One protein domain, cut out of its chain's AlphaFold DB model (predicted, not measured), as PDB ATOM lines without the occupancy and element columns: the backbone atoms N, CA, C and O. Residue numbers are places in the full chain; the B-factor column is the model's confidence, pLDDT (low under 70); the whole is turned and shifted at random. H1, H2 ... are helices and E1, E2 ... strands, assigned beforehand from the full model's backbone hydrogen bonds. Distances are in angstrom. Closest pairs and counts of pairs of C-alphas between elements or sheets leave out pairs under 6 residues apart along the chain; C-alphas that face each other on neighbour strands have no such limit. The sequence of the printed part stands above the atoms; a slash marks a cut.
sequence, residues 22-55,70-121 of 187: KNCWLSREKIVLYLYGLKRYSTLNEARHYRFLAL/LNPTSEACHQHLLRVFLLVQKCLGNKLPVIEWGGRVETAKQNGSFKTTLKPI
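Overview. This is residues 22 to 55 and 70 to 121 of the 187 residues of an uncharacterized protein of Araneus ventricosus (UniProt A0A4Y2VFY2). A long helix, H3, links two ends of a loose, elongated model: at its beginning H1 crosses it and H2 comes close, and farther along it the short H4 packs on it and leads into a two-stranded hairpin, E1 and E2. The tip of the hairpin, residues 109 to 114, sticks out, and so do residues 88 to 93 at the far end of H3. The printed part has 86 residues, with four named helices and then two named strands, in the order H1 H2 H3 H4 E1 E2; the sheet, E1 - E2, is antiparallel and the class is mixed, helices and strands. The whole is loose, with a radius of gyration of the C-alphas of 16.9 A and spans of 51 by 33 by 20 A.

Along the chain. H1 is residues 22 to 35, 20.8 A long from first to last C-alpha, beginning at C-alpha 22 at (118.273, 132.090, 89.252). H2 is residues 44 to 55, 16.1 A long. H3, residues 74 to 91, is 25.9 A long and begins at C-alpha 74 at (107.584, 136.361, 84.667). H4 is the four residues 98 to 101. E1 is residues 103 to 110, 20.4 A long, and E2 is residues 113 to 120, 22.3 A long, ending at C-alpha 120 at (99.136, 123.516, 89.789).

Arrangement. H1 and H2 are close but not clearly touching; their closest C-alphas, those of Leu 33 and Leu 44, are 6.5 A apart. H1 touches H3, about perpendicular at 85 degrees, and H3 does so with residues 74 to 78 alone; the closest C-alphas are those of Glu 29 and Ser 74, 7.0 A apart. H2 and H3 are close but not clearly touching, with the closest C-alphas, those of Leu 44 and Ser 74, 5.2 A apart, and run opposite ways at a steep tilt of 50 degrees. H4 touches H3, which meets it with residues 82 to 86 alone; the closest C-alphas are those of Leu 82 and Trp 101, 5.6 A apart. H4 and E2 are near each other, with 7 pairs of C-alphas within 10 A. E1 and E2 form a hairpin, antiparallel at 154 degrees, with N 106 and O 117 at 2.8 A and N 115 and O 108 at 2.9 A within hydrogen-bond range. H3 is only just apart from E1, with closest C-alphas at 8.2 A, and from E2, at 8.1 A. In H2 and H3 every O i to N i+4 pair is within hydrogen-bond range, in H1 7 of 10 are, and H4 is too short for such a pair.

Size, cuts and confidence. The two C-alphas farthest apart are those of Arg 40 and Gly 112, at 53.9 A. Residues 56 to 69 are not printed, and C-alphas 55 and 70 across this cut are 9.4 A apart. Of the links that are printed whole, none is long. Confidence is low, under 70, in residues 22 to 27, which belong to H1; the mean pLDDT of the printed part is 85.1.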
ATOM      1  N   LYS A  22     118.584 130.719  89.726       45.75
ATOM      2  CA  LYS A  22     118.273 132.090  89.252       45.75
ATOM      3  C   LYS A  22     118.784 132.395  87.832       45.75
ATOM      4  O   LYS A  22     118.008 132.868  87.005       45.75
ATOM      5  N   ASN A  23     120.035 132.049  87.519       45.81
ATOM      6  CA  ASN A  23     120.628 132.294  86.193       45.81
ATOM      7  C   ASN A  23     120.074 131.359  85.100       45.81
ATOM      8  O   ASN A  23     119.971 131.745  83.932       45.81
ATOM      9  N   CYS A  24     119.656 130.148  85.480       53.03
ATOM     10  CA  CYS A  24     118.958 129.231  84.581       53.03
ATOM     11  C   CYS A  24     117.537 129.735  84.257       53.03
ATOM     12  O   CYS A  24     117.085 129.595  83.123       53.03
ATOM     13  N   TRP A  25     116.850 130.385  85.206       57.09
ATOM     14  CA  TRP A  25     115.498 130.929  84.992       57.09
ATOM     15  C   TRP A  25     115.483 132.154  84.077       57.09
ATOM     16  O   TRP A  25     114.697 132.183  83.132       57.09
ATOM     17  N   LEU A  26     116.401 133.108  84.281       58.72
ATOM     18  CA  LEU A  26     116.529 134.295  83.420       58.72
ATOM     19  C   LEU A  26     116.779 133.916  81.953       58.72
ATOM     20  O   LEU A  26     116.240 134.532  81.036       58.72
ATOM     21  N   SER A  27     117.554 132.855  81.721       63.75
ATOM     22  CA  SER A  27     117.792 132.324  80.374       63.75
ATOM     23  C   SER A  27     116.541 131.692  79.750       63.75
ATOM     24  O   SER A  27     116.360 131.765  78.537       63.75
ATOM     25  N   ARG A  28     115.640 131.109  80.554       74.88
ATOM     26  CA  ARG A  28     114.403 130.474  80.063       74.88
ATOM     27  C   ARG A  28     113.298 131.484  79.761       74.88
ATOM     28  O   ARG A  28     112.549 131.293  78.808       74.88
ATOM     29  N   GLU A  29     113.220 132.576  80.515       86.56
ATOM     30  CA  GLU A  29     112.276 133.663  80.234       86.56
ATOM     31  C   GLU A  29     112.557 134.331  78.874       86.56
ATOM     32  O   GLU A  29     111.625 134.661  78.138       86.56
ATOM     33  N   LYS A  30     113.834 134.434  78.477       87.88
ATOM     34  CA  LYS A  30     114.246 134.947  77.156       87.88
ATOM     35  C   LYS A  30     113.654 134.164  75.986       87.88
ATOM     36  O   LYS A  30     113.299 134.770  74.977       87.88
ATOM     37  N   ILE A  31     113.506 132.845  76.117       88.62
ATOM     38  CA  ILE A  31     112.868 132.011  75.085       88.62
ATOM     39  C   ILE A  31     111.417 132.452  74.896       88.62
ATOM     40  O   ILE A  31     110.959 132.638  73.771       88.62
ATOM     41  N   VAL A  32     110.699 132.688  75.994       90.75
ATOM     42  CA  VAL A  32     109.307 133.141  75.937       90.75
ATOM     43  C   VAL A  32     109.218 134.558  75.377       90.75
ATOM     44  O   VAL A  32     108.380 134.814  74.520       90.75
ATOM     45  N   LEU A  33     110.118 135.466  75.756       92.31
ATOM     46  CA  LEU A  33     110.198 136.787  75.123       92.31
ATOM     47  C   LEU A  33     110.386 136.680  73.605       92.31
ATOM     48  O   LEU A  33     109.714 137.389  72.859       92.31
ATOM     49  N   TYR A  34     111.239 135.769  73.136       91.31
ATOM     50  CA  TYR A  34     111.438 135.533  71.709       91.31
ATOM     51  C   TYR A  34     110.165 135.014  71.022       91.31
ATOM     52  O   TYR A  34     109.760 135.575  70.005       91.31
ATOM     53  N   LEU A  35     109.484 134.024  71.614       90.88
ATOM     54  CA  LEU A  35     108.228 133.462  71.093       90.88
ATOM     55  C   LEU A  35     107.116 134.508  70.948       90.88
ATOM     56  O   LEU A  35     106.313 134.435  70.024       90.88
ATOM     57  N   TYR A  36     107.079 135.499  71.838       89.62
ATOM     58  CA  TYR A  36     106.105 136.591  71.790       89.62
ATOM     59  C   TYR A  36     106.559 137.787  70.929       89.62
ATOM     60  O   TYR A  36     105.851 138.793  70.868       89.62
ATOM     61  N   GLY A  37     107.733 137.729  70.287       92.31
ATOM     62  CA  GLY A  37     108.285 138.847  69.507       92.31
ATOM     63  C   GLY A  37     108.761 140.031  70.365       92.31
ATOM     64  O   GLY A  37     108.844 141.163  69.894       92.31
ATOM     65  N   LEU A  38     109.082 139.788  71.635       92.81
ATOM     66  CA  LEU A  38     109.390 140.780  72.673       92.81
ATOM     67  C   LEU A  38     110.897 140.896  72.968       92.81
ATOM     68  O   LEU A  38     111.286 141.297  74.059       92.81
ATOM     69  N   LYS A  39     111.757 140.596  71.986       90.19
ATOM     70  CA  LYS A  39     113.229 140.540  72.130       90.19
ATOM     71  C   LYS A  39     113.913 141.823  72.630       90.19
ATOM     72  O   LYS A  39     115.065 141.773  73.036       90.19
ATOM     73  N   ARG A  40     113.224 142.967  72.556       90.81
ATOM     74  CA  ARG A  40     113.723 144.276  73.013       90.81
ATOM     75  C   ARG A  40     113.598 144.497  74.521       90.81
ATOM     76  O   ARG A  40     114.120 145.484  75.017       90.81
ATOM     77  N   TYR A  41     112.858 143.636  75.215       92.50
ATOM     78  CA  TYR A  41     112.650 143.732  76.655       92.50
ATOM     79  C   TYR A  41     113.545 142.735  77.379       92.50
ATOM     80  O   TYR A  41     113.841 141.658  76.859       92.50
ATOM     81  N   SER A  42     113.938 143.081  78.599       89.06
ATOM     82  CA  SER A  42     114.785 142.233  79.438       89.06
ATOM     83  C   SER A  42     113.969 141.170  80.170       89.06
ATOM     84  O   SER A  42     114.470 140.079  80.434       89.06
ATOM     85  N   THR A  43     112.705 141.475  80.491       91.94
ATOM     86  CA  THR A  43     111.788 140.580  81.217       91.94
ATOM     87  C   THR A  43     110.361 140.656  80.665       91.94
ATOM     88  O   THR A  43     109.952 141.655  80.066       91.94
ATOM     89  N   LEU A  44     109.557 139.617  80.901       92.44
ATOM     90  CA  LEU A  44     108.129 139.604  80.578       92.44
ATOM     91  C   LEU A  44     107.360 140.649  81.379       92.44
ATOM     92  O   LEU A  44     106.414 141.224  80.846       92.44
ATOM     93  N   ASN A  45     107.750 140.919  82.626       92.44
ATOM     94  CA  ASN A  45     107.115 141.963  83.433       92.44
ATOM     95  C   ASN A  45     107.324 143.353  82.826       92.44
ATOM     96  O   ASN A  45     106.372 144.125  82.744       92.44
ATOM     97  N   GLU A  46     108.533 143.650  82.349       93.75
ATOM     98  CA  GLU A  46     108.830 144.896  81.640       93.75
ATOM     99  C   GLU A  46     107.980 145.010  80.366       93.75
ATOM    100  O   GLU A  46     107.256 145.991  80.177       93.75
ATOM    101  N   ALA A  47     107.984 143.970  79.529       93.50
ATOM    102  CA  ALA A  47     107.176 143.939  78.314       93.50
ATOM    103  C   ALA A  47     105.674 144.102  78.612       93.50
ATOM    104  O   ALA A  47     104.970 144.848  77.924       93.50
ATOM    105  N   ARG A  48     105.194 143.446  79.676       92.88
ATOM    106  CA  ARG A  48     103.806 143.517  80.147       92.88
ATOM    107  C   ARG A  48     103.451 144.924  80.602       92.88
ATOM    108  O   ARG A  48     102.373 145.402  80.259       92.88
ATOM    109  N   HIS A  49     104.342 145.593  81.332       91.56
ATOM    110  CA  HIS A  49     104.146 146.962  81.796       91.56
ATOM    111  C   HIS A  49     104.024 147.942  80.626       91.56
ATOM    112  O   HIS A  49     103.042 148.679  80.542       91.56
ATOM    113  N   TYR A  50     104.947 147.898  79.663       91.12
ATOM    114  CA  TYR A  50     104.867 148.763  78.484       91.12
ATOM    115  C   TYR A  50     103.628 148.489  77.634       91.12
ATOM    116  O   TYR A  50     103.010 149.425  77.127       91.12
ATOM    117  N   ARG A  51     103.228 147.220  77.497       89.44
ATOM    118  CA  ARG A  51     101.996 146.859  76.791       89.44
ATOM    119  C   ARG A  51     100.759 147.375  77.518       89.44
ATOM    120  O   ARG A  51      99.871 147.908  76.864       89.44
ATOM    121  N   PHE A  52     100.726 147.277  78.845       88.81
ATOM    122  CA  PHE A  52      99.668 147.865  79.661       88.81
ATOM    123  C   PHE A  52      99.576 149.376  79.434       88.81
ATOM    124  O   PHE A  52      98.515 149.851  79.044       88.81
ATOM    125  N   LEU A  53     100.688 150.109  79.562       88.69
ATOM    126  CA  LEU A  53     100.722 151.553  79.309       88.69
ATOM    127  C   LEU A  53     100.275 151.908  77.888       88.69
ATOM    128  O   LEU A  53      99.559 152.882  77.690       88.69
ATOM    129  N   ALA A  54     100.680 151.136  76.879       85.56
ATOM    130  CA  ALA A  54     100.272 151.381  75.498       85.56
ATOM    131  C   ALA A  54      98.760 151.198  75.289       85.56
ATOM    132  O   ALA A  54      98.158 151.948  74.519       85.56
ATOM    133  N   LEU A  55      98.153 150.224  75.973       81.38
ATOM    134  CA  LEU A  55      96.713 149.979  75.923       81.38
ATOM    135  C   LEU A  55      95.927 151.043  76.701       81.38
ATOM    136  O   LEU A  55      94.888 151.487  76.225       81.38
ATOM    137  N   LEU A  70      97.464 140.854  77.447       88.38
ATOM    138  CA  LEU A  70      98.739 141.022  78.131       88.38
ATOM    139  C   LEU A  70      99.508 139.692  78.153       88.38
ATOM    140  O   LEU A  70      98.971 138.659  78.543       88.38
ATOM    141  N   ASN A  71     100.798 139.728  77.813       89.75
ATOM    142  CA  ASN A  71     101.695 138.571  77.937       89.75
ATOM    143  C   ASN A  71     101.782 138.092  79.397       89.75
ATOM    144  O   ASN A  71     101.633 138.919  80.298       89.75
ATOM    145  N   PRO A  72     102.053 136.802  79.669       90.94
ATOM    146  CA  PRO A  72     102.133 136.288  81.039       90.94
ATOM    147  C   PRO A  72     103.157 137.057  81.884       90.94
ATOM    148  O   PRO A  72     104.113 137.624  81.354       90.94
ATOM    149  N   THR A  73     102.964 137.070  83.204       91.31
ATOM    150  CA  THR A  73     103.982 137.579  84.135       91.31
ATOM    151  C   THR A  73     105.198 136.655  84.138       91.31
ATOM    152  O   THR A  73     105.076 135.462  83.840       91.31
ATOM    153  N   SER A  74     106.365 137.175  84.526       90.31
ATOM    154  CA  SER A  74     107.584 136.361  84.667       90.31
ATOM    155  C   SER A  74     107.360 135.161  85.592       90.31
ATOM    156  O   SER A  74     107.759 134.045  85.284       90.31
ATOM    157  N   GLU A  75     106.628 135.363  86.693       88.38
ATOM    158  CA  GLU A  75     106.326 134.292  87.651       88.38
ATOM    159  C   GLU A  75     105.423 133.210  87.046       88.38
ATOM    160  O   GLU A  75     105.722 132.020  87.148       88.38
ATOM    161  N   ALA A  76     104.350 133.603  86.350       89.19
ATOM    162  CA  ALA A  76     103.462 132.651  85.688       89.19
ATOM    163  C   ALA A  76     104.194 131.857  84.594       89.19
ATOM    164  O   ALA A  76     103.967 130.654  84.434       89.19
ATOM    165  N   CYS A  77     105.105 132.512  83.870       90.38
ATOM    166  CA  CYS A  77     105.992 131.865  82.910       90.38
ATOM    167  C   CYS A  77     106.884 130.818  83.589       90.38
ATOM    168  O   CYS A  77     106.938 129.677  83.131       90.38
ATOM    169  N   HIS A  78     107.515 131.150  84.717       87.00
ATOM    170  CA  HIS A  78     108.338 130.202  85.468       87.00
ATOM    171  C   HIS A  78     107.538 128.983  85.941       87.00
ATOM    172  O   HIS A  78     107.961 127.850  85.705       87.00
ATOM    173  N   GLN A  79     106.350 129.185  86.517       87.75
ATOM    174  CA  GLN A  79     105.481 128.074  86.926       87.75
ATOM    175  C   GLN A  79     105.035 127.208  85.743       87.75
ATOM    176  O   GLN A  79     104.868 125.994  85.865       87.75
ATOM    177  N   HIS A  80     104.817 127.806  84.571       89.19
ATOM    178  CA  HIS A  80     104.526 127.047  83.359       89.19
ATOM    179  C   HIS A  80     105.726 126.199  82.922       89.19
ATOM    180  O   HIS A  80     105.569 125.002  82.690       89.19
ATOM    181  N   LEU A  81     106.927 126.776  82.894       88.50
ATOM    182  CA  LEU A  81     108.155 126.074  82.514       88.50
ATOM    183  C   LEU A  81     108.490 124.907  83.453       88.50
ATOM    184  O   LEU A  81     108.941 123.865  82.983       88.50
ATOM    185  N   LEU A  82     108.240 125.046  84.759       86.56
ATOM    186  CA  LEU A  82     108.390 123.948  85.723       86.56
ATOM    187  C   LEU A  82     107.454 122.778  85.402       86.56
ATOM    188  O   LEU A  82     107.880 121.624  85.395       86.56
ATOM    189  N   ARG A  83     106.197 123.071  85.057       88.25
ATOM    190  CA  ARG A  83     105.210 122.046  84.690       88.25
ATOM    191  C   ARG A  83     105.539 121.363  83.366       88.25
ATOM    192  O   ARG A  83     105.400 120.147  83.266       88.25
ATOM    193  N   VAL A  84     106.007 122.115  82.370       88.88
ATOM    194  CA  VAL A  84     106.493 121.545  81.103       88.88
ATOM    195  C   VAL A  84     107.688 120.629  81.362       88.88
ATOM    196  O   VAL A  84     107.728 119.516  80.846       88.88
ATOM    197  N   PHE A  85     108.624 121.049  82.213       87.19
ATOM    198  CA  PHE A  85     109.761 120.216  82.595       87.19
ATOM    199  C   PHE A  85     109.316 118.912  83.272       87.19
ATOM    200  O   PHE A  85     109.750 117.842  82.854       87.19
ATOM    201  N   LEU A  86     108.408 118.974  84.252       86.94
ATOM    202  CA  LEU A  86     107.835 117.777  84.878       86.94
ATOM    203  C   LEU A  86     107.207 116.821  83.865       86.94
ATOM    204  O   LEU A  86     107.387 115.609  83.972       86.94
ATOM    205  N   LEU A  87     106.460 117.362  82.902       90.50
ATOM    206  CA  LEU A  87     105.809 116.562  81.873       90.50
ATOM    207  C   LEU A  87     106.845 115.797  81.045       90.50
ATOM    208  O   LEU A  87     106.718 114.586  80.886       90.50
ATOM    209  N   VAL A  88     107.902 116.480  80.597       91.06
ATOM    210  CA  VAL A  88     109.007 115.856  79.854       91.06
ATOM    211  C   VAL A  88     109.690 114.773  80.693       91.06
ATOM    212  O   VAL A  88     109.922 113.675  80.203       91.06
ATOM    213  N   GLN A  89     109.961 115.038  81.971       88.19
ATOM    214  CA  GLN A  89     110.600 114.071  82.872       88.19
ATOM    215  C   GLN A  89     109.747 112.817  83.072       88.19
ATOM    216  O   GLN A  89     110.270 111.705  83.038       88.19
ATOM    217  N   LYS A  90     108.426 112.980  83.186       90.06
ATOM    218  CA  LYS A  90     107.487 111.857  83.244       90.06
ATOM    219  C   LYS A  90     107.507 111.032  81.955       90.06
ATOM    220  O   LYS A  90     107.492 109.807  82.032       90.06
ATOM    221  N   CYS A  91     107.567 111.679  80.789       92.94
ATOM    222  CA  CYS A  91     107.691 110.989  79.500       92.94
ATOM    223  C   CYS A  91     108.999 110.195  79.375       92.94
ATOM    224  O   CYS A  91     109.015 109.163  78.714       92.94
ATOM    225  N   LEU A  92     110.068 110.635  80.041       93.75
ATOM    226  CA  LEU A  92     111.355 109.934  80.101       93.75
ATOM    227  C   LEU A  92     111.403 108.814  81.158       93.75
ATOM    228  O   LEU A  92     112.441 108.185  81.328       93.75
ATOM    229  N   GLY A  93     110.310 108.565  81.886       92.12
ATOM    230  CA  GLY A  93     110.247 107.546  82.941       92.12
ATOM    231  C   GLY A  93     110.803 107.990  84.298       92.12
ATOM    232  O   GLY A  93     110.805 107.201  85.245       92.12
ATOM    233  N   ASN A  94     111.221 109.251  84.437       90.31
ATOM    234  CA  ASN A  94     111.736 109.785  85.694       90.31
ATOM    235  C   ASN A  94     110.596 110.111  86.670       90.31
ATOM    236  O   ASN A  94     109.560 110.673  86.300       90.31
ATOM    237  N   LYS A  95     110.805 109.796  87.953       88.00
ATOM    238  CA  LYS A  95     109.849 110.072  89.034       88.00
ATOM    239  C   LYS A  95     110.295 111.303  89.813       88.00
ATOM    240  O   LYS A  95     111.146 111.208  90.690       88.00
ATOM    241  N   LEU A  96     109.713 112.455  89.488       84.62
ATOM    242  CA  LEU A  96     109.927 113.698  90.230       84.62
ATOM    243  C   LEU A  96     108.719 114.024  91.124       84.62
ATOM    244  O   LEU A  96     107.576 113.821  90.702       84.62
ATOM    245  N   PRO A  97     108.940 114.550  92.341       83.62
ATOM    246  CA  PRO A  97     107.856 114.904  93.253       83.62
ATOM    247  C   PRO A  97     107.101 116.145  92.760       83.62
ATOM    248  O   PRO A  97     107.643 117.241  92.721       83.62
ATOM    249  N   VAL A  98     105.813 116.014  92.431       82.50
ATOM    250  CA  VAL A  98     104.993 117.106  91.851       82.50
ATOM    251  C   VAL A  98     104.999 118.393  92.696       82.50
ATOM    252  O   VAL A  98     104.941 119.491  92.147       82.50
ATOM    253  N   ILE A  99     105.099 118.267  94.022       81.81
ATOM    254  CA  ILE A  99     105.065 119.392  94.970       81.81
ATOM    255  C   ILE A  99     106.288 120.308  94.813       81.81
ATOM    256  O   ILE A  99     106.164 121.528  94.863       81.81
ATOM    257  N   GLU A 100     107.467 119.744  94.547       77.31
ATOM    258  CA  GLU A 100     108.707 120.524  94.414       77.31
ATOM    259  C   GLU A 100     108.815 121.264  93.074       77.31
ATOM    260  O   GLU A 100     109.687 122.114  92.883       77.31
ATOM    261  N   TRP A 101     107.922 120.957  92.132       79.75
ATOM    262  CA  TRP A 101     108.024 121.385  90.742       79.75
ATOM    263  C   TRP A 101     106.736 122.062  90.242       79.75
ATOM    264  O   TRP A 101     106.310 121.883  89.100       79.75
ATOM    265  N   GLY A 102     106.121 122.881  91.097       76.88
ATOM    266  CA  GLY A 102     104.988 123.737  90.721       76.88
ATOM    267  C   GLY A 102     103.613 123.113  90.961       76.88
ATOM    268  O   GLY A 102     102.629 123.544  90.357       76.88
ATOM    269  N   GLY A 103     103.523 122.106  91.828       82.75
ATOM    270  CA  GLY A 103     102.267 121.588  92.363       82.75
ATOM    271  C   GLY A 103     102.091 121.933  93.840       82.75
ATOM    272  O   GLY A 103     103.058 122.095  94.573       82.75
ATOM    273  N   ARG A 104     100.843 122.017  94.292       84.50
ATOM    274  CA  ARG A 104     100.485 122.074  95.711       84.50
ATOM    275  C   ARG A 104      99.440 121.021  96.028       84.50
ATOM    276  O   ARG A 104      98.614 120.678  95.179       84.50
ATOM    277  N   VAL A 105      99.480 120.530  97.256       86.25
ATOM    278  CA  VAL A 105      98.451 119.647  97.796       86.25
ATOM    279  C   VAL A 105      97.361 120.516  98.403       86.25
ATOM    280  O   VAL A 105      97.633 121.358  99.251       86.25
ATOM    281  N   GLU A 106      96.128 120.320  97.957       83.69
ATOM    282  CA  GLU A 106      94.943 120.885  98.585       83.69
ATOM    283  C   GLU A 106      94.078 119.754  99.109       83.69
ATOM    284  O   GLU A 106      93.609 118.905  98.341       83.69
ATOM    285  N   THR A 107      93.841 119.775 100.414       83.88
ATOM    286  CA  THR A 107      92.947 118.834 101.068       83.88
ATOM    287  C   THR A 107      91.686 119.568 101.479       83.88
ATOM    288  O   THR A 107      91.739 120.530 102.242       83.88
ATOM    289  N   ALA A 108      90.549 119.147 100.934       82.00
ATOM    290  CA  ALA A 108      89.267 119.791 101.176       82.00
ATOM    291  C   ALA A 108      88.225 118.761 101.605       82.00
ATOM    292  O   ALA A 108      88.195 117.633 101.105       82.00
ATOM    293  N   LYS A 109      87.341 119.175 102.516       81.31
ATOM    294  CA  LYS A 109      86.185 118.378 102.916       81.31
ATOM    295  C   LYS A 109      85.161 118.414 101.781       81.31
ATOM    296  O   LYS A 109      84.620 119.470 101.464       81.31
ATOM    297  N   GLN A 110      84.925 117.275 101.146       77.06
ATOM    298  CA  GLN A 110      83.936 117.096 100.087       77.06
ATOM    299  C   GLN A 110      83.021 115.938 100.479       77.06
ATOM    300  O   GLN A 110      83.493 114.837 100.752       77.06
ATOM    301  N   ASN A 111      81.710 116.192 100.529       76.44
ATOM    302  CA  ASN A 111      80.685 115.190 100.849       76.44
ATOM    303  C   ASN A 111      80.962 114.419 102.154       76.44
ATOM    304  O   ASN A 111      80.866 113.198 102.201       76.44
ATOM    305  N   GLY A 112      81.378 115.125 103.209       82.00
ATOM    306  CA  GLY A 112      81.676 114.514 104.509       82.00
ATOM    307  C   GLY A 112      83.029 113.795 104.605       82.00
ATOM    308  O   GLY A 112      83.451 113.501 105.719       82.00
ATOM    309  N   SER A 113      83.749 113.599 103.495       78.81
ATOM    310  CA  SER A 113      85.079 112.978 103.464       78.81
ATOM    311  C   SER A 113      86.180 113.988 103.126       78.81
ATOM    312  O   SER A 113      85.940 115.024 102.507       78.81
ATOM    313  N   PHE A 114      87.406 113.705 103.560       84.69
ATOM    314  CA  PHE A 114      88.579 114.523 103.269       84.69
ATOM    315  C   PHE A 114      89.216 114.035 101.963       84.69
ATOM    316  O   PHE A 114      89.696 112.906 101.884       84.69
ATOM    317  N   LYS A 115      89.208 114.872 100.919       87.19
ATOM    318  CA  LYS A 115      89.805 114.541  99.619       87.19
ATOM    319  C   LYS A 115      91.066 115.360  99.391       87.19
ATOM    320  O   LYS A 115      91.018 116.590  99.374       87.19
ATOM    321  N   THR A 116      92.172 114.664  99.151       85.81
ATOM    322  CA  THR A 116      93.457 115.258  98.777       85.81
ATOM    323  C   THR A 116      93.542 115.396  97.260       85.81
ATOM    324  O   THR A 116      93.356 114.425  96.526       85.81
ATOM    325  N   THR A 117      93.820 116.602  96.770       86.00
ATOM    326  CA  THR A 117      93.956 116.907  95.340       86.00
ATOM    327  C   THR A 117      95.260 117.643  95.063       86.00
ATOM    328  O   THR A 117      95.683 118.491  95.843       86.00
ATOM    329  N   LEU A 118      95.906 117.326  93.939       84.38
ATOM    330  CA  LEU A 118      97.064 118.074  93.454       84.38
ATOM    331  C   LEU A 118      96.583 119.183  92.524       84.38
ATOM    332  O   LEU A 118      95.909 118.909  91.530       84.38
ATOM    333  N   LYS A 119      96.949 120.428  92.828       85.69
ATOM    334  CA  LYS A 119      96.667 121.580  91.970       85.69
ATOM    335  C   LYS A 119      97.953 122.256  91.509       85.69
ATOM    336  O   LYS A 119      98.905 122.348  92.282       85.69
ATOM    337  N   PRO A 120      97.997 122.752  90.264       86.25
ATOM    338  CA  PRO A 120      99.136 123.516  89.789       86.25
ATOM    339  C   PRO A 120      99.229 124.855  90.523       86.25
ATOM    340  O   PRO A 120      98.227 125.525  90.787       86.25
ATOM    341  N   ILE A 121     100.456 125.267  90.802       85.38
ATOM    342  CA  ILE A 121     100.776 126.606  91.274       85.38
ATOM    343  C   ILE A 121     100.855 127.516  90.050       85.38
ATOM    344  O   ILE A 121     101.490 127.191  89.049       85.38
TER     345      ILE A 121